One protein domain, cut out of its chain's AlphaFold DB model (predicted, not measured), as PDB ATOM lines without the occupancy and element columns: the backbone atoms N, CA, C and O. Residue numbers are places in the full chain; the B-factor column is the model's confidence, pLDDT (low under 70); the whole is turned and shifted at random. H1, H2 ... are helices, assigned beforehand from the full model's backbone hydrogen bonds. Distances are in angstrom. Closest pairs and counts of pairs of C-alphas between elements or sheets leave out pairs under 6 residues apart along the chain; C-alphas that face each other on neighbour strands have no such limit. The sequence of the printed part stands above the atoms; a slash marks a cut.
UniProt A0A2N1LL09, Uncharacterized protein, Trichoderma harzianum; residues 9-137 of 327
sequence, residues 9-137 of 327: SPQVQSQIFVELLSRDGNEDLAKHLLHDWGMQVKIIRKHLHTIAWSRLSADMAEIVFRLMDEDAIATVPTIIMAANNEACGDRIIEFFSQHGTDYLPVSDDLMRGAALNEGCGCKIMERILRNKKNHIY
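This is residues 9 to 137 of the 327 residues of an uncharacterized protein of Trichoderma harzianum (UniProt A0A2N1LL09). The chain winds in four stacked turns of helices, a solenoid-like slab two helices thick, with H1, H3, H5 and H7 in one row and H2, H4, H6 and H8 in the other. H1 and H2 make one end of the stack and H7 and H8 the other; the turn of H3 and H4 is the loosest, its two helices having no contact. The printed part has 129 residues, with eight named helices, H1 to H8 in chain order, and no named strand, an all helix domain. It is compact, with a radius of gyration of the C-alphas of 14.6 A, yet elongated in outline, spanning 45 by 28 by 17 A.

Find C-alpha 10 at (126.306, 139.677, 192.477); from there H1, the longest helix, runs through residues 10 to 21 for 16.5 A. H2 is residues 27 to 37, 15.2 A long, and H3 is the short run of residues 45 to 49, 7.7 A. Look for H4 at residues 58 to 67, 14.5 A, and H5 at residues 76 to 83, 10.5 A, beginning at C-alpha 76 at (132.488, 121.175, 174.066). H6 is residues 89 to 99, 15.5 A, and H7 is residues 108 to 116, 11.9 A. H8, residues 121 to 130, runs 14.2 A to C-alpha 130 at (149.765, 115.999, 172.487).

Start at H1, which touches H2 in a helical hairpin; the closest C-alphas, of Phe 17 and Ala 30, are 5.9 A apart, at a shallow tilt of 14 degrees, opposite ways. H1 is close to but not clearly touching H3, with the C-alphas of Val 18 and His 47 closest at 6.4 A. H3 and H5 only just touch, with 3 pairs of C-alphas within 8 A, His 49 and Thr 78 closest at 5.9 A. H5, the hub, touches H7 the same way at a shallow tilt of 6 degrees, the C-alphas of Ile 80 and Leu 110 closest at 4.9 A. H5 and H6 form a helical hairpin, opposite ways at a steep tilt of 42 degrees, the C-alphas of Ala 82 and Gly 89 closest at 4.8 A. H4 is close to but not clearly touching H6, with the C-alphas of Ala 61 and Ile 92 closest at 7.0 A. H8 touches H6 at Asp 90 and Ile 124, whose C-alphas are closest at 5.1 A, and H7 at Ala 114 and Gly 121, closest at 4.3 A. Among the pairs apart are H1 and H8. Each O i to N i+4 pair is within hydrogen-bond range in H1, H2, H4, H5, H6, H7 and H8; in H3 it is 0 of 1, with 1 of 2 O i to N i+3 pairs within range.

The two C-alphas farthest apart, of Asp 36 and Tyr 137, are 46.8 A apart. The printed part has no cut and no long link. Mean pLDDT of the printed part is 85.6; look for values under 70 at residues 100 to 104 and 131 to 137.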
ATOM      1  N   SER A   9     123.016 143.044 193.343       86.25
ATOM      2  CA  SER A   9     123.055 141.575 193.387       86.25
ATOM      3  C   SER A   9     124.248 141.052 192.576       86.25
ATOM      4  O   SER A   9     124.266 141.273 191.361       86.25
ATOM      5  N   PRO A  10     125.184 140.298 193.188       85.62
ATOM      6  CA  PRO A  10     126.306 139.677 192.477       85.62
ATOM      7  C   PRO A  10     125.861 138.767 191.327       85.62
ATOM      8  O   PRO A  10     126.504 138.698 190.280       85.62
ATOM      9  N   GLN A  11     124.717 138.091 191.481       87.25
ATOM     10  CA  GLN A  11     124.141 137.238 190.441       87.25
ATOM     11  C   GLN A  11     123.688 138.059 189.230       87.25
ATOM     12  O   GLN A  11     123.974 137.690 188.092       87.25
ATOM     13  N   VAL A  12     123.011 139.186 189.470       87.75
ATOM     14  CA  VAL A  12     122.557 140.093 188.405       87.75
ATOM     15  C   VAL A  12     123.751 140.751 187.711       87.75
ATOM     16  O   VAL A  12     123.785 140.800 186.485       87.75
ATOM     17  N   GLN A  13     124.754 141.190 188.473       91.12
ATOM     18  CA  GLN A  13     125.998 141.734 187.922       91.12
ATOM     19  C   GLN A  13     126.714 140.707 187.038       91.12
ATOM     20  O   GLN A  13     127.112 141.033 185.923       91.12
ATOM     21  N   SER A  14     126.806 139.449 187.486       92.56
ATOM     22  CA  SER A  14     127.425 138.367 186.709       92.56
ATOM     23  C   SER A  14     126.683 138.095 185.403       92.56
ATOM     24  O   SER A  14     127.315 137.949 184.360       92.56
ATOM     25  N   GLN A  15     125.348 138.089 185.434       91.94
ATOM     26  CA  GLN A  15     124.539 137.910 184.229       91.94
ATOM     27  C   GLN A  15     124.723 139.067 183.240       91.94
ATOM     28  O   GLN A  15     124.864 138.827 182.045       91.94
ATOM     29  N   ILE A  16     124.742 140.314 183.722       91.06
ATOM     30  CA  ILE A  16     124.950 141.492 182.869       91.06
ATOM     31  C   ILE A  16     126.354 141.483 182.278       91.06
ATOM     32  O   ILE A  16     126.506 141.724 181.086       91.06
ATOM     33  N   PHE A  17     127.371 141.188 183.089       93.56
ATOM     34  CA  PHE A  17     128.753 141.096 182.631       93.56
ATOM     35  C   PHE A  17     128.886 140.086 181.487       93.56
ATOM     36  O   PHE A  17     129.411 140.406 180.428       93.56
ATOM     37  N   VAL A  18     128.328 138.891 181.664       93.81
ATOM     38  CA  VAL A  18     128.369 137.821 180.662       93.81
ATOM     39  C   VAL A  18     127.567 138.170 179.405       93.81
ATOM     40  O   VAL A  18     128.019 137.885 178.302       93.81
ATOM     41  N   GLU A  19     126.412 138.825 179.548       93.88
ATOM     42  CA  GLU A  19     125.609 139.300 178.413       93.88
ATOM     43  C   GLU A  19     126.317 140.408 177.620       93.88
ATOM     44  O   GLU A  19     126.144 140.513 176.410       93.88
ATOM     45  N   LEU A  20     127.146 141.229 178.268       93.69
ATOM     46  CA  LEU A  20     127.994 142.179 177.549       93.69
ATOM     47  C   LEU A  20     129.034 141.441 176.708       93.69
ATOM     48  O   LEU A  20     129.207 141.786 175.543       93.69
ATOM     49  N   LEU A  21     129.656 140.399 177.265       95.19
ATOM     50  CA  LEU A  21     130.659 139.579 176.580       95.19
ATOM     51  C   LEU A  21     130.084 138.622 175.523       95.19
ATOM     52  O   LEU A  21     130.850 137.980 174.805       95.19
ATOM     53  N   SER A  22     128.760 138.502 175.399       93.06
ATOM     54  CA  SER A  22     128.131 137.762 174.295       93.06
ATOM     55  C   SER A  22     128.117 138.564 172.988       93.06
ATOM     56  O   SER A  22     127.882 138.007 171.913       93.06
ATOM     57  N   ARG A  23     128.378 139.877 173.063       88.38
ATOM     58  CA  ARG A  23     128.320 140.814 171.939       88.38
ATOM     59  C   ARG A  23     129.669 141.482 171.725       88.38
ATOM     60  O   ARG A  23     130.359 141.849 172.670       88.38
ATOM     61  N   ASP A  24     129.997 141.679 170.458       79.25
ATOM     62  CA  ASP A  24     131.250 142.305 170.058       79.25
ATOM     63  C   ASP A  24     131.320 143.784 170.486       79.25
ATOM     64  O   ASP A  24     130.299 144.476 170.534       79.25
ATOM     65  N   GLY A  25     132.524 144.263 170.812       85.12
ATOM     66  CA  GLY A  25     132.800 145.667 171.142       85.12
ATOM     67  C   GLY A  25     132.392 146.152 172.543       85.12
ATOM     68  O   GLY A  25     132.566 147.329 172.847       85.12
ATOM     69  N   ASN A  26     131.879 145.286 173.422       92.56
ATOM     70  CA  ASN A  26     131.435 145.679 174.770       92.56
ATOM     71  C   ASN A  26     132.480 145.464 175.876       92.56
ATOM     72  O   ASN A  26     132.182 145.689 177.052       92.56
ATOM     73  N   GLU A  27     133.691 145.025 175.533       93.44
ATOM     74  CA  GLU A  27     134.712 144.674 176.520       93.44
ATOM     75  C   GLU A  27     135.102 145.855 177.416       93.44
ATOM     76  O   GLU A  27     135.196 145.692 178.630       93.44
ATOM     77  N   ASP A  28     135.251 147.059 176.861       93.31
ATOM     78  CA  ASP A  28     135.605 148.250 177.644       93.31
ATOM     79  C   ASP A  28     134.490 148.650 178.615       93.31
ATOM     80  O   ASP A  28     134.745 148.976 179.776       93.31
ATOM     81  N   LEU A  29     133.228 148.543 178.185       91.38
ATOM     82  CA  LEU A  29     132.081 148.762 179.064       91.38
ATOM     83  C   LEU A  29     132.032 147.714 180.183       91.38
ATOM     84  O   LEU A  29     131.759 148.060 181.334       91.38
ATOM     85  N   ALA A  30     132.320 146.451 179.865       92.50
ATOM     86  CA  ALA A  30     132.399 145.383 180.851       92.50
ATOM     87  C   ALA A  30     133.524 145.641 181.873       92.50
ATOM     88  O   ALA A  30     133.288 145.482 183.072       92.50
ATOM     89  N   LYS A  31     134.704 146.118 181.437       92.25
ATOM     90  CA  LYS A  31     135.815 146.524 182.324       92.25
ATOM     91  C   LYS A  31     135.403 147.662 183.259       92.25
ATOM     92  O   LYS A  31     135.645 147.576 184.462       92.25
ATOM     93  N   HIS A  32     134.752 148.701 182.733       90.81
ATOM     94  CA  HIS A  32     134.281 149.830 183.539       90.81
ATOM     95  C   HIS A  32     133.258 149.406 184.596       90.81
ATOM     96  O   HIS A  32     133.406 149.751 185.765       90.81
ATOM     97  N   LEU A  33     132.257 148.605 184.216       89.38
ATOM     98  CA  LEU A  33     131.262 148.108 185.169       89.38
ATOM     99  C   LEU A  33     131.881 147.183 186.220       89.38
ATOM    100  O   LEU A  33     131.508 147.254 187.387       89.38
ATOM    101  N   LEU A  34     132.853 146.352 185.835       90.19
ATOM    102  CA  LEU A  34     133.561 145.482 186.772       90.19
ATOM    103  C   LEU A  34     134.347 146.282 187.824       90.19
ATOM    104  O   LEU A  34     134.353 145.898 188.996       90.19
ATOM    105  N   HIS A  35     134.980 147.386 187.416       88.56
ATOM    106  CA  HIS A  35     135.649 148.316 188.325       88.56
ATOM    107  C   HIS A  35     134.647 148.965 189.293       88.56
ATOM    108  O   HIS A  35     134.865 148.945 190.502       88.56
ATOM    109  N   ASP A  36     133.520 149.465 188.778       87.75
ATOM    110  CA  ASP A  36     132.485 150.123 189.585       87.75
ATOM    111  C   ASP A  36     131.792 149.170 190.577       87.75
ATOM    112  O   ASP A  36     131.413 149.581 191.674       87.75
ATOM    113  N   TRP A  37     131.631 147.891 190.221       87.69
ATOM    114  CA  TRP A  37     131.047 146.867 191.097       87.69
ATOM    115  C   TRP A  37     132.037 146.261 192.102       87.69
ATOM    116  O   TRP A  37     131.606 145.597 193.045       87.69
ATOM    117  N   GLY A  38     133.348 146.462 191.928       74.44
ATOM    118  CA  GLY A  38     134.370 145.968 192.856       74.44
ATOM    119  C   GLY A  38     134.495 144.439 192.907       74.44
ATOM    120  O   GLY A  38     134.349 143.850 193.973       74.44
ATOM    121  N   MET A  39     134.765 143.791 191.762       70.12
ATOM    122  CA  MET A  39     135.045 142.339 191.635       70.12
ATOM    123  C   MET A  39     134.000 141.379 192.248       70.12
ATOM    124  O   MET A  39     134.299 140.235 192.573       70.12
ATOM    125  N   GLN A  40     132.741 141.799 192.353       82.81
ATOM    126  CA  GLN A  40     131.641 140.958 192.852       82.81
ATOM    127  C   GLN A  40     131.121 139.929 191.824       82.81
ATOM    128  O   GLN A  40     130.276 139.094 192.147       82.81
ATOM    129  N   VAL A  41     131.606 139.985 190.581       90.12
ATOM    130  CA  VAL A  41     131.197 139.091 189.491       90.12
ATOM    131  C   VAL A  41     131.802 137.703 189.677       90.12
ATOM    132  O   VAL A  41     132.996 137.566 189.915       90.12
ATOM    133  N   LYS A  42     130.976 136.669 189.496       92.06
ATOM    134  CA  LYS A  42     131.387 135.269 189.569       92.06
ATOM    135  C   LYS A  42     130.931 134.507 188.326       92.06
ATOM    136  O   LYS A  42     129.736 134.431 188.018       92.06
ATOM    137  N   ILE A  43     131.881 133.932 187.598       91.94
ATOM    138  CA  ILE A  43     131.646 133.188 186.361       91.94
ATOM    139  C   ILE A  43     131.547 131.703 186.689       91.94
ATOM    140  O   ILE A  43     132.521 131.059 187.049       91.94
ATOM    141  N   ILE A  44     130.343 131.156 186.553       90.94
ATOM    142  CA  ILE A  44     130.074 129.727 186.733       90.94
ATOM    143  C   ILE A  44     129.910 129.042 185.378       90.94
ATOM    144  O   ILE A  44     129.676 129.702 184.365       90.94
ATOM    145  N   ARG A  45     129.922 127.707 185.366       87.81
ATOM    146  CA  ARG A  45     129.811 126.877 184.155       87.81
ATOM    147  C   ARG A  45     128.766 127.354 183.136       87.81
ATOM    148  O   ARG A  45     129.071 127.461 181.954       87.81
ATOM    149  N   LYS A  46     127.545 127.691 183.578       89.75
ATOM    150  CA  LYS A  46     126.457 128.115 182.671       89.75
ATOM    151  C   LYS A  46     126.782 129.397 181.888       89.75
ATOM    152  O   LYS A  46     126.296 129.564 180.780       89.75
ATOM    153  N   HIS A  47     127.602 130.287 182.454       93.31
ATOM    154  CA  HIS A  47     127.989 131.553 181.829       93.31
ATOM    155  C   HIS A  47     128.984 131.353 180.679       93.31
ATOM    156  O   HIS A  47     128.980 132.128 179.727       93.31
ATOM    157  N   LEU A  48     129.801 130.293 180.723       91.00
ATOM    158  CA  LEU A  48     130.815 130.015 179.699       91.00
ATOM    159  C   LEU A  48     130.208 129.766 178.311       91.00
ATOM    160  O   LEU A  48     130.890 129.965 177.312       91.00
ATOM    161  N   HIS A  49     128.945 129.340 178.236       88.56
ATOM    162  CA  HIS A  49     128.224 129.171 176.972       88.56
ATOM    163  C   HIS A  49     127.775 130.489 176.340       88.56
ATOM    164  O   HIS A  49     127.508 130.528 175.144       88.56
ATOM    165  N   THR A  50     127.640 131.543 177.140       91.75
ATOM    166  CA  THR A  50     127.110 132.833 176.696       91.75
ATOM    167  C   THR A  50     128.217 133.768 176.222       91.75
ATOM    168  O   THR A  50     127.990 134.584 175.336       91.75
ATOM    169  N   ILE A  51     129.418 133.642 176.790       94.00
ATOM    170  CA  ILE A  51     130.585 134.436 176.391       94.00
ATOM    171  C   ILE A  51     130.972 134.086 174.948       94.00
ATOM    172  O   ILE A  51     131.137 132.913 174.605       94.00
ATOM    173  N   ALA A  52     131.168 135.105 174.110       94.12
ATOM    174  CA  ALA A  52     131.587 134.944 172.723       94.12
ATOM    175  C   ALA A  52     133.104 134.691 172.623       94.12
ATOM    176  O   ALA A  52     133.863 135.526 172.134       94.12
ATOM    177  N   TRP A  53     133.561 133.517 173.077       95.00
ATOM    178  CA  TRP A  53     134.990 133.165 173.138       95.00
ATOM    179  C   TRP A  53     135.729 133.288 171.809       95.00
ATOM    180  O   TRP A  53     136.925 133.545 171.825       95.00
ATOM    181  N   SER A  54     135.041 133.147 170.676       94.06
ATOM    182  CA  SER A  54     135.625 133.312 169.339       94.06
ATOM    183  C   SER A  54     136.091 134.740 169.039       94.06
ATOM    184  O   SER A  54     136.901 134.932 168.138       94.06
ATOM    185  N   ARG A  55     135.596 135.738 169.781       92.69
ATOM    186  CA  ARG A  55     135.913 137.165 169.600       92.69
ATOM    187  C   ARG A  55     136.562 137.816 170.816       92.69
ATOM    188  O   ARG A  55     136.964 138.970 170.737       92.69
ATOM    189  N   LEU A  56     136.653 137.087 171.925       93.94
ATOM    190  CA  LEU A  56     137.177 137.603 173.182       93.94
ATOM    191  C   LEU A  56     138.655 137.990 173.039       93.94
ATOM    192  O   LEU A  56     139.465 137.190 172.561       93.94
ATOM    193  N   SER A  57     139.018 139.194 173.473       94.31
ATOM    194  CA  SER A  57     140.419 139.604 173.522       94.31
ATOM    195  C   SER A  57     141.195 138.829 174.589       94.31
ATOM    196  O   SER A  57     140.623 138.306 175.550       94.31
ATOM    197  N   ALA A  58     142.523 138.793 174.452       93.00
ATOM    198  CA  ALA A  58     143.393 138.165 175.443       93.00
ATOM    199  C   ALA A  58     143.223 138.805 176.835       93.00
ATOM    200  O   ALA A  58     143.077 138.091 177.825       93.00
ATOM    201  N   ASP A  59     143.153 140.138 176.898       94.00
ATOM    202  CA  ASP A  59     142.979 140.883 178.149       94.00
ATOM    203  C   ASP A  59     141.654 140.537 178.837       94.00
ATOM    204  O   ASP A  59     141.590 140.377 180.059       94.00
ATOM    205  N   MET A  60     140.573 140.434 178.058       94.88
ATOM    206  CA  MET A  60     139.271 140.081 178.608       94.88
ATOM    207  C   MET A  60     139.211 138.608 179.015       94.88
ATOM    208  O   MET A  60     138.631 138.300 180.055       94.88
ATOM    209  N   ALA A  61     139.851 137.706 178.267       93.94
ATOM    210  CA  ALA A  61     139.975 136.303 178.652       93.94
ATOM    211  C   ALA A  61     140.648 136.157 180.026       93.94
ATOM    212  O   ALA A  61     140.112 135.473 180.893       93.94
ATOM    213  N   GLU A  62     141.746 136.876 180.277       92.81
ATOM    214  CA  GLU A  62     142.414 136.884 181.586       92.81
ATOM    215  C   GLU A  62     141.513 137.400 182.717       92.81
ATOM    216  O   GLU A  62     141.522 136.858 183.825       92.81
ATOM    217  N   ILE A  63     140.712 138.440 182.457       93.75
ATOM    218  CA  ILE A  63     139.726 138.933 183.427       93.75
ATOM    219  C   ILE A  63     138.684 137.853 183.715       93.75
ATOM    220  O   ILE A  63     138.422 137.573 184.882       93.75
ATOM    221  N   VAL A  64     138.112 137.236 182.678       93.56
ATOM    222  CA  VAL A  64     137.119 136.167 182.835       93.56
ATOM    223  C   VAL A  64     137.702 135.017 183.652       93.56
ATOM    224  O   VAL A  64     137.050 134.583 184.596       93.56
ATOM    225  N   PHE A  65     138.934 134.587 183.371       91.69
ATOM    226  CA  PHE A  65     139.620 133.525 184.111       91.69
ATOM    227  C   PHE A  65     139.792 133.843 185.597       91.69
ATOM    228  O   PHE A  65     139.552 132.977 186.431       91.69
ATOM    229  N   ARG A  66     140.118 135.091 185.960       91.06
ATOM    230  CA  ARG A  66     140.187 135.510 187.376       91.06
ATOM    231  C   ARG A  66     138.831 135.525 188.081       91.06
ATOM    232  O   ARG A  66     138.788 135.470 189.305       91.06
ATOM    233  N   LEU A  67     137.742 135.658 187.327       92.00
ATOM    234  CA  LEU A  67     136.375 135.673 187.851       92.00
ATOM    235  C   LEU A  67     135.715 134.286 187.797       92.00
ATOM    236  O   LEU A  67     134.587 134.142 188.279       92.00
ATOM    237  N   MET A  68     136.367 133.289 187.188       90.69
ATOM    238  CA  MET A  68     135.861 131.921 187.116       90.69
ATOM    239  C   MET A  68     135.875 131.262 188.489       90.69
ATOM    240  O   MET A  68     136.837 131.347 189.243       90.69
ATOM    241  N   ASP A  69     134.761 130.613 188.804       88.31
ATOM    242  CA  ASP A  69     134.664 129.696 189.929       88.31
ATOM    243  C   ASP A  69     135.496 128.428 189.664       88.31
ATOM    244  O   ASP A  69     135.618 128.011 188.511       88.31
ATOM    245  N   GLU A  70     136.034 127.810 190.718       80.81
ATOM    246  CA  GLU A  70     136.852 126.591 190.621       80.81
ATOM    247  C   GLU A  70     136.103 125.424 189.947       80.81
ATOM    248  O   GLU A  70     136.714 124.641 189.224       80.81
ATOM    249  N   ASP A  71     134.773 125.352 190.083       82.31
ATOM    250  CA  ASP A  71     133.934 124.312 189.475       82.31
ATOM    251  C   ASP A  71     133.494 124.652 188.031       82.31
ATOM    252  O   ASP A  71     132.719 123.919 187.396       82.31
ATOM    253  N   ALA A  72     133.926 125.791 187.477       84.81
ATOM    254  CA  ALA A  72     133.527 126.244 186.148       84.81
ATOM    255  C   ALA A  72     134.267 125.483 185.030       84.81
ATOM    256  O   ALA A  72     135.195 125.984 184.403       84.81
ATOM    257  N   ILE A  73     133.787 124.280 184.714       83.44
ATOM    258  CA  ILE A  73     134.360 123.438 183.654       83.44
ATOM    259  C   ILE A  73     133.855 123.859 182.267       83.44
ATOM    260  O   ILE A  73     132.642 123.927 182.020       83.44
ATOM    261  N   ALA A  74     134.786 124.080 181.336       86.19
ATOM    262  CA  ALA A  74     134.478 124.363 179.939       86.19
ATOM    263  C   ALA A  74     133.724 123.207 179.269       86.19
ATOM    264  O   ALA A  74     133.943 122.027 179.533       86.19
ATOM    265  N   THR A  75     132.814 123.556 178.368       86.94
ATOM    266  CA  THR A  75     132.031 122.576 177.609       86.94
ATOM    267  C   THR A  75     132.552 122.432 176.188       86.94
ATOM    268  O   THR A  75     133.269 123.305 175.706       86.94
ATOM    269  N   VAL A  76     132.136 121.376 175.483       86.00
ATOM    270  CA  VAL A  76     132.488 121.175 174.066       86.00
ATOM    271  C   VAL A  76     132.208 122.438 173.222       86.00
ATOM    272  O   VAL A  76     133.140 122.905 172.569       86.00
ATOM    273  N   PRO A  77     131.020 123.087 173.285       90.38
ATOM    274  CA  PRO A  77     130.789 124.349 172.571       90.38
ATOM    275  C   PRO A  77     131.749 125.480 172.959       90.38
ATOM    276  O   PRO A  77     132.200 126.227 172.096       90.38
ATOM    277  N   THR A  78     132.084 125.607 174.247       91.44
ATOM    278  CA  THR A  78     133.045 126.608 174.736       91.44
ATOM    279  C   THR A  78     134.425 126.401 174.114       91.44
ATOM    280  O   THR A  78     135.026 127.353 173.618       91.44
ATOM    281  N   ILE A  79     134.901 125.153 174.088       91.12
ATOM    282  CA  ILE A  79     136.190 124.787 173.490       91.12
ATOM    283  C   ILE A  79     136.189 125.039 171.976       91.12
ATOM    284  O   ILE A  79     137.154 125.595 171.458       91.12
ATOM    285  N   ILE A  80     135.101 124.715 171.267       91.56
ATOM    286  CA  ILE A  80     134.972 124.993 169.826       91.56
ATOM    287  C   ILE A  80     135.005 126.503 169.553       91.56
ATOM    288  O   ILE A  80     135.700 126.948 168.640       91.56
ATOM    289  N   MET A  81     134.297 127.322 170.338       94.12
ATOM    290  CA  MET A  81     134.353 128.781 170.175       94.12
ATOM    291  C   MET A  81     135.771 129.316 170.403       94.12
ATOM    292  O   MET A  81     136.247 130.118 169.603       94.12
ATOM    293  N   ALA A  82     136.464 128.835 171.439       93.88
ATOM    294  CA  ALA A  82     137.856 129.190 171.699       93.88
ATOM    295  C   ALA A  82     138.787 128.770 170.549       93.88
ATOM    296  O   ALA A  82     139.665 129.535 170.161       93.88
ATOM    297  N   ALA A  83     138.560 127.601 169.945       92.56
ATOM    298  CA  ALA A  83     139.343 127.132 168.804       92.56
ATOM    299  C   ALA A  83     139.194 128.015 167.557       92.56
ATOM    300  O   ALA A  83     140.097 128.047 166.726       92.56
ATOM    301  N   ASN A  84     138.088 128.751 167.441       93.38
ATOM    302  CA  ASN A  84     137.843 129.716 166.368       93.38
ATOM    303  C   ASN A  84     138.348 131.135 166.696       93.38
ATOM    304  O   ASN A  84     138.199 132.036 165.876       93.38
ATOM    305  N   ASN A  85     138.932 131.360 167.877       94.94
ATOM    306  CA  ASN A  85     139.519 132.648 168.233       94.94
ATOM    307  C   ASN A  85     140.924 132.771 167.636       94.94
ATOM    308  O   ASN A  85     141.867 132.138 168.111       94.94
ATOM    309  N   GLU A  86     141.084 133.589 166.601       92.56
ATOM    310  CA  GLU A  86     142.370 133.738 165.913       92.56
ATOM    311  C   GLU A  86     143.421 134.491 166.735       92.56
ATOM    312  O   GLU A  86     144.614 134.220 166.601       92.56
ATOM    313  N   ALA A  87     142.994 135.391 167.622       92.38
ATOM    314  CA  ALA A  87     143.892 136.258 168.375       92.38
ATOM    315  C   ALA A  87     144.585 135.538 169.545       92.38
ATOM    316  O   ALA A  87     145.775 135.749 169.784       92.38
ATOM    317  N   CYS A  88     143.848 134.719 170.302       94.38
ATOM    318  CA  CYS A  88     144.354 134.093 171.530       94.38
ATOM    319  C   CYS A  88     143.693 132.752 171.894       94.38
ATOM    320  O   CYS A  88     143.791 132.303 173.040       94.38
ATOM    321  N   GLY A  89     143.032 132.092 170.938       94.88
ATOM    322  CA  GLY A  89     142.371 130.802 171.155       94.88
ATOM    323  C   GLY A  89     143.277 129.714 171.734       94.88
ATOM    324  O   GLY A  89     142.831 128.931 172.570       94.88
ATOM    325  N   ASP A  90     144.567 129.704 171.382       91.88
ATOM    326  CA  ASP A  90     145.571 128.797 171.950       91.88
ATOM    327  C   ASP A  90     145.758 128.981 173.459       91.88
ATOM    328  O   ASP A  90     145.901 127.988 174.175       91.88
ATOM    329  N   ARG A  91     145.734 130.228 173.941       93.19
ATOM    330  CA  ARG A  91     145.831 130.559 175.372       93.19
ATOM    331  C   ARG A  91     144.545 130.213 176.109       93.19
ATOM    332  O   ARG A  91     144.600 129.691 177.218       93.19
ATOM    333  N   ILE A  92     143.392 130.462 175.486       93.12
ATOM    334  CA  ILE A  92     142.093 130.114 176.073       93.12
ATOM    335  C   ILE A  92     141.977 128.592 176.247       93.12
ATOM    336  O   ILE A  92     141.619 128.108 177.319       93.12
ATOM    337  N   ILE A  93     142.336 127.829 175.213       90.88
ATOM    338  CA  ILE A  93     142.349 126.363 175.260       90.88
ATOM    339  C   ILE A  93     143.366 125.841 176.280       90.88
ATOM    340  O   ILE A  93     143.076 124.877 176.990       90.88
ATOM    341  N   GLU A  94     144.539 126.471 176.390       88.25
ATOM    342  CA  GLU A  94     145.528 126.135 177.418       88.25
ATOM    343  C   GLU A  94     144.976 126.309 178.831       88.25
ATOM    344  O   GLU A  94     145.110 125.397 179.645       88.25
ATOM    345  N   PHE A  95     144.306 127.430 179.101       88.75
ATOM    346  CA  PHE A  95     143.703 127.685 180.403       88.75
ATOM    347  C   PHE A  95     142.683 126.601 180.777       88.75
ATOM    348  O   PHE A  95     142.777 126.013 181.857       88.75
ATOM    349  N   PHE A  96     141.757 126.275 179.867       87.44
ATOM    350  CA  PHE A  96     140.749 125.238 180.107       87.44
ATOM    351  C   PHE A  96     141.351 123.839 180.281       87.44
ATOM    352  O   PHE A  96     140.868 123.065 181.107       87.44
ATOM    353  N   SER A  97     142.433 123.537 179.561       81.25
ATOM    354  CA  SER A  97     143.154 122.267 179.710       81.25
ATOM    355  C   SER A  97     143.800 122.122 181.094       81.25
ATOM    356  O   SER A  97     143.941 121.009 181.583       81.25
ATOM    357  N   GLN A  98     144.192 123.229 181.734       79.69
ATOM    358  CA  GLN A  98     144.813 123.223 183.066       79.69
ATOM    359  C   GLN A  98     143.795 123.204 184.222       79.69
ATOM    360  O   GLN A  98     144.156 122.786 185.317       79.69
ATOM    361  N   HIS A  99     142.552 123.658 184.001       73.88
ATOM    362  CA  HIS A  99     141.599 123.987 185.078       73.88
ATOM    363  C   HIS A  99     140.231 123.284 184.992       73.88
ATOM    364  O   HIS A  99     139.272 123.747 185.599       73.88
ATOM    365  N   GLY A 100     140.071 122.184 184.253       62.03
ATOM    366  CA  GLY A 100     138.773 121.491 184.289       62.03
ATOM    367  C   GLY A 100     138.553 120.368 183.291       62.03
ATOM    368  O   GLY A 100     137.592 119.614 183.428       62.03
ATOM    369  N   THR A 101     139.426 120.223 182.299       57.47
ATOM    370  CA  THR A 101     139.374 119.096 181.370       57.47
ATOM    371  C   THR A 101     140.786 118.556 181.161       57.47
ATOM    372  O   THR A 101     141.524 119.087 180.336       57.47
ATOM    373  N   ASP A 102     141.155 117.474 181.859       58.31
ATOM    374  CA  ASP A 102     142.426 116.745 181.637       58.31
ATOM    375  C   ASP A 102     142.606 116.302 180.166       58.31
ATOM    376  O   ASP A 102     143.687 115.895 179.735       58.31
ATOM    377  N   TYR A 103     141.529 116.357 179.375       63.44
ATOM    378  CA  TYR A 103     141.513 116.088 177.948       63.44
ATOM    379  C   TYR A 103     140.573 117.049 177.205       63.44
ATOM    380  O   TYR A 103     139.457 117.319 177.643       63.44
ATOM    381  N   LEU A 104     141.009 117.537 176.041       68.81
ATOM    382  CA  LEU A 104     140.148 118.287 175.129       68.81
ATOM    383  C   LEU A 104     139.238 117.303 174.381       68.81
ATOM    384  O   LEU A 104     139.752 116.340 173.811       68.81
ATOM    385  N   PRO A 105     137.912 117.520 174.351       71.00
ATOM    386  CA  PRO A 105     137.009 116.652 173.612       71.00
ATOM    387  C   PRO A 105     137.257 116.823 172.114       71.00
ATOM    388  O   PRO A 105     136.910 117.855 171.540       71.00
ATOM    389  N   VAL A 106     137.862 115.820 171.479       73.12
ATOM    390  CA  VAL A 106     138.084 115.839 170.033       73.12
ATOM    391  C   VAL A 106     136.764 115.604 169.325       73.12
ATOM    392  O   VAL A 106     136.166 114.535 169.421       73.12
ATOM    393  N   SER A 107     136.310 116.644 168.636       81.56
ATOM    394  CA  SER A 107     135.186 116.608 167.712       81.56
ATOM    395  C   SER A 107     135.617 117.164 166.361       81.56
ATOM    396  O   SER A 107     136.553 117.967 166.276       81.56
ATOM    397  N   ASP A 108     134.883 116.790 165.319       80.31
ATOM    398  CA  ASP A 108     135.053 117.320 163.965       80.31
ATOM    399  C   ASP A 108     135.036 118.852 163.941       80.31
ATOM    400  O   ASP A 108     135.862 119.475 163.280       80.31
ATOM    401  N   ASP A 109     134.155 119.476 164.725       86.19
ATOM    402  CA  ASP A 109     134.043 120.934 164.805       86.19
ATOM    403  C   ASP A 109     135.235 121.594 165.506       86.19
ATOM    404  O   ASP A 109     135.665 122.676 165.103       86.19
ATOM    405  N   LEU A 110     135.801 120.946 166.530       87.25
ATOM    406  CA  LEU A 110     137.024 121.423 167.176       87.25
ATOM    407  C   LEU A 110     138.205 121.347 166.202       87.25
ATOM    408  O   LEU A 110     138.956 122.314 166.053       87.25
ATOM    409  N   MET A 111     138.338 120.216 165.508       83.12
ATOM    410  CA  MET A 111     139.378 120.000 164.505       83.12
ATOM    411  C   MET A 111     139.241 120.982 163.342       83.12
ATOM    412  O   MET A 111     140.237 121.576 162.928       83.12
ATOM    413  N   ARG A 112     138.012 121.229 162.876       83.75
ATOM    414  CA  ARG A 112     137.693 122.221 161.844       83.75
ATOM    415  C   ARG A 112     138.055 123.631 162.285       83.75
ATOM    416  O   ARG A 112     138.763 124.319 161.551       83.75
ATOM    417  N   GLY A 113     137.655 124.036 163.490       86.75
ATOM    418  CA  GLY A 113     138.009 125.343 164.041       86.75
ATOM    419  C   GLY A 113     139.523 125.542 164.109       86.75
ATOM    420  O   GLY A 113     140.050 126.512 163.574       86.75
ATOM    421  N   ALA A 114     140.258 124.572 164.661       85.88
ATOM    422  CA  ALA A 114     141.717 124.639 164.748       85.88
ATOM    423  C   ALA A 114     142.402 124.640 163.364       85.88
ATOM    424  O   ALA A 114     143.330 125.419 163.112       85.88
ATOM    425  N   ALA A 115     141.941 123.795 162.438       79.62
ATOM    426  CA  ALA A 115     142.486 123.697 161.086       79.62
ATOM    427  C   ALA A 115     142.278 124.988 160.279       79.62
ATOM    428  O   ALA A 115     143.194 125.418 159.573       79.62
ATOM    429  N   LEU A 116     141.133 125.658 160.438       81.12
ATOM    430  CA  LEU A 116     140.795 126.879 159.701       81.12
ATOM    431  C   LEU A 116     141.232 128.179 160.396       81.12
ATOM    432  O   LEU A 116     141.380 129.182 159.714       81.12
ATOM    433  N   ASN A 117     141.535 128.164 161.697       85.12
ATOM    434  CA  ASN A 117     141.993 129.344 162.445       85.12
ATOM    435  C   ASN A 117     143.384 129.821 161.985       85.12
ATOM    436  O   ASN A 117     144.396 129.182 162.293       85.12
ATOM    437  N   GLU A 118     143.464 130.926 161.241       82.19
ATOM    438  CA  GLU A 118     144.718 131.378 160.616       82.19
ATOM    439  C   GLU A 118     145.731 131.965 161.610       82.19
ATOM    440  O   GLU A 118     146.934 131.938 161.338       82.19
ATOM    441  N   GLY A 119     145.265 132.421 162.775       85.38
ATOM    442  CA  GLY A 119     146.105 133.011 163.814       85.38
ATOM    443  C   GLY A 119     146.826 131.973 164.676       85.38
ATOM    444  O   GLY A 119     148.038 131.787 164.566       85.38
ATOM    445  N   CYS A 120     146.098 131.282 165.553       86.75
ATOM    446  CA  CYS A 120     146.677 130.380 166.557       86.75
ATOM    447  C   CYS A 120     146.349 128.890 166.340       86.75
ATOM    448  O   CYS A 120     146.748 128.038 167.140       86.75
ATOM    449  N   GLY A 121     145.694 128.545 165.227       84.50
ATOM    450  CA  GLY A 121     145.236 127.187 164.931       84.50
ATOM    451  C   GLY A 121     146.318 126.099 164.945       84.50
ATOM    452  O   GLY A 121     146.039 124.973 165.345       84.50
ATOM    453  N   CYS A 122     147.567 126.411 164.576       78.44
ATOM    454  CA  CYS A 122     148.672 125.443 164.624       78.44
ATOM    455  C   CYS A 122     149.030 125.018 166.054       78.44
ATOM    456  O   CYS A 122     149.215 123.832 166.312       78.44
ATOM    457  N   LYS A 123     149.048 125.966 166.994       83.56
ATOM    458  CA  LYS A 123     149.292 125.695 168.415       83.56
ATOM    459  C   LYS A 123     148.122 124.954 169.046       83.56
ATOM    460  O   LYS A 123     148.330 124.074 169.873       83.56
ATOM    461  N   ILE A 124     146.894 125.298 168.649       86.06
ATOM    462  CA  ILE A 124     145.693 124.577 169.088       86.06
ATOM    463  C   ILE A 124     145.774 123.121 168.631       86.06
ATOM    464  O   ILE A 124     145.613 122.215 169.447       86.06
ATOM    465  N   MET A 125     146.085 122.899 167.352       81.00
ATOM    466  CA  MET A 125     146.256 121.567 166.788       81.00
ATOM    467  C   MET A 125     147.341 120.793 167.544       81.00
ATOM    468  O   MET A 125     147.080 119.707 168.039       81.00
ATOM    469  N   GLU A 126     148.518 121.381 167.758       77.69
ATOM    470  CA  GLU A 126     149.586 120.751 168.542       77.69
ATOM    471  C   GLU A 126     149.119 120.327 169.947       77.69
ATOM    472  O   GLU A 126     149.425 119.221 170.394       77.69
ATOM    473  N   ARG A 127     148.335 121.160 170.641       80.19
ATOM    474  CA  ARG A 127     147.787 120.826 171.967       80.19
ATOM    475  C   ARG A 127     146.789 119.674 171.919       80.19
ATOM    476  O   ARG A 127     146.889 118.782 172.757       80.19
ATOM    477  N   ILE A 128     145.868 119.675 170.951       78.62
ATOM    478  CA  ILE A 128     144.915 118.572 170.748       78.62
ATOM    479  C   ILE A 128     145.680 117.264 170.528       78.62
ATOM    480  O   ILE A 128     145.343 116.240 171.117       78.62
ATOM    481  N   LEU A 129     146.747 117.307 169.734       72.50
ATOM    482  CA  LEU A 129     147.497 116.118 169.350       72.50
ATOM    483  C   LEU A 129     148.447 115.586 170.433       72.50
ATOM    484  O   LEU A 129     148.776 114.405 170.432       72.50
ATOM    485  N   ARG A 130     148.902 116.430 171.368       70.56
ATOM    486  CA  ARG A 130     149.765 115.999 172.487       70.56
ATOM    487  C   ARG A 130     149.077 114.994 173.414       70.56
ATOM    488  O   ARG A 130     149.759 114.257 174.126       70.56
ATOM    489  N   ASN A 131     147.747 114.960 173.437       68.31
ATOM    490  CA  ASN A 131     147.013 114.003 174.248       68.31
ATOM    491  C   ASN A 131     146.853 112.675 173.494       68.31
ATOM    492  O   ASN A 131     146.008 112.547 172.616       68.31
ATOM    493  N   LYS A 132     147.633 111.660 173.884       57.75
ATOM    494  CA  LYS A 132     147.645 110.325 173.254       57.75
ATOM    495  C   LYS A 132     146.310 109.570 173.303       57.75
ATOM    496  O   LYS A 132     146.167 108.565 172.625       57.75
ATOM    497  N   LYS A 133     145.343 110.016 174.112       61.81
ATOM    498  CA  LYS A 133     143.995 109.421 174.163       61.81
ATOM    499  C   LYS A 133     143.073 109.942 173.058       61.81
ATOM    500  O   LYS A 133     141.949 109.462 172.930       61.81
ATOM    501  N   ASN A 134     143.517 110.936 172.297       62.75
ATOM    502  CA  ASN A 134     142.719 111.547 171.254       62.75
ATOM    503  C   ASN A 134     142.827 110.741 169.959       62.75
ATOM    504  O   ASN A 134     143.886 110.683 169.340       62.75
ATOM    505  N   HIS A 135     141.704 110.176 169.519       58.78
ATOM    506  CA  HIS A 135     141.564 109.717 168.142       58.78
ATOM    507  C   HIS A 135     141.382 110.940 167.255       58.78
ATOM    508  O   HIS A 135     140.370 111.638 167.331       58.78
ATOM    509  N   ILE A 136     142.406 111.244 166.467       62.88
ATOM    510  CA  ILE A 136     142.455 112.466 165.677       62.88
ATOM    511  C   ILE A 136     141.959 112.150 164.279       62.88
ATOM    512  O   ILE A 136     142.649 111.512 163.485       62.88
ATOM    513  N   TYR A 137     140.769 112.653 163.982       64.69
ATOM    514  CA  TYR A 137     140.231 112.676 162.639       64.69
ATOM    515  C   TYR A 137     140.186 114.112 162.132       64.69
ATOM    516  O   TYR A 137     139.727 115.008 162.839       64.69
TER     517      TYR A 137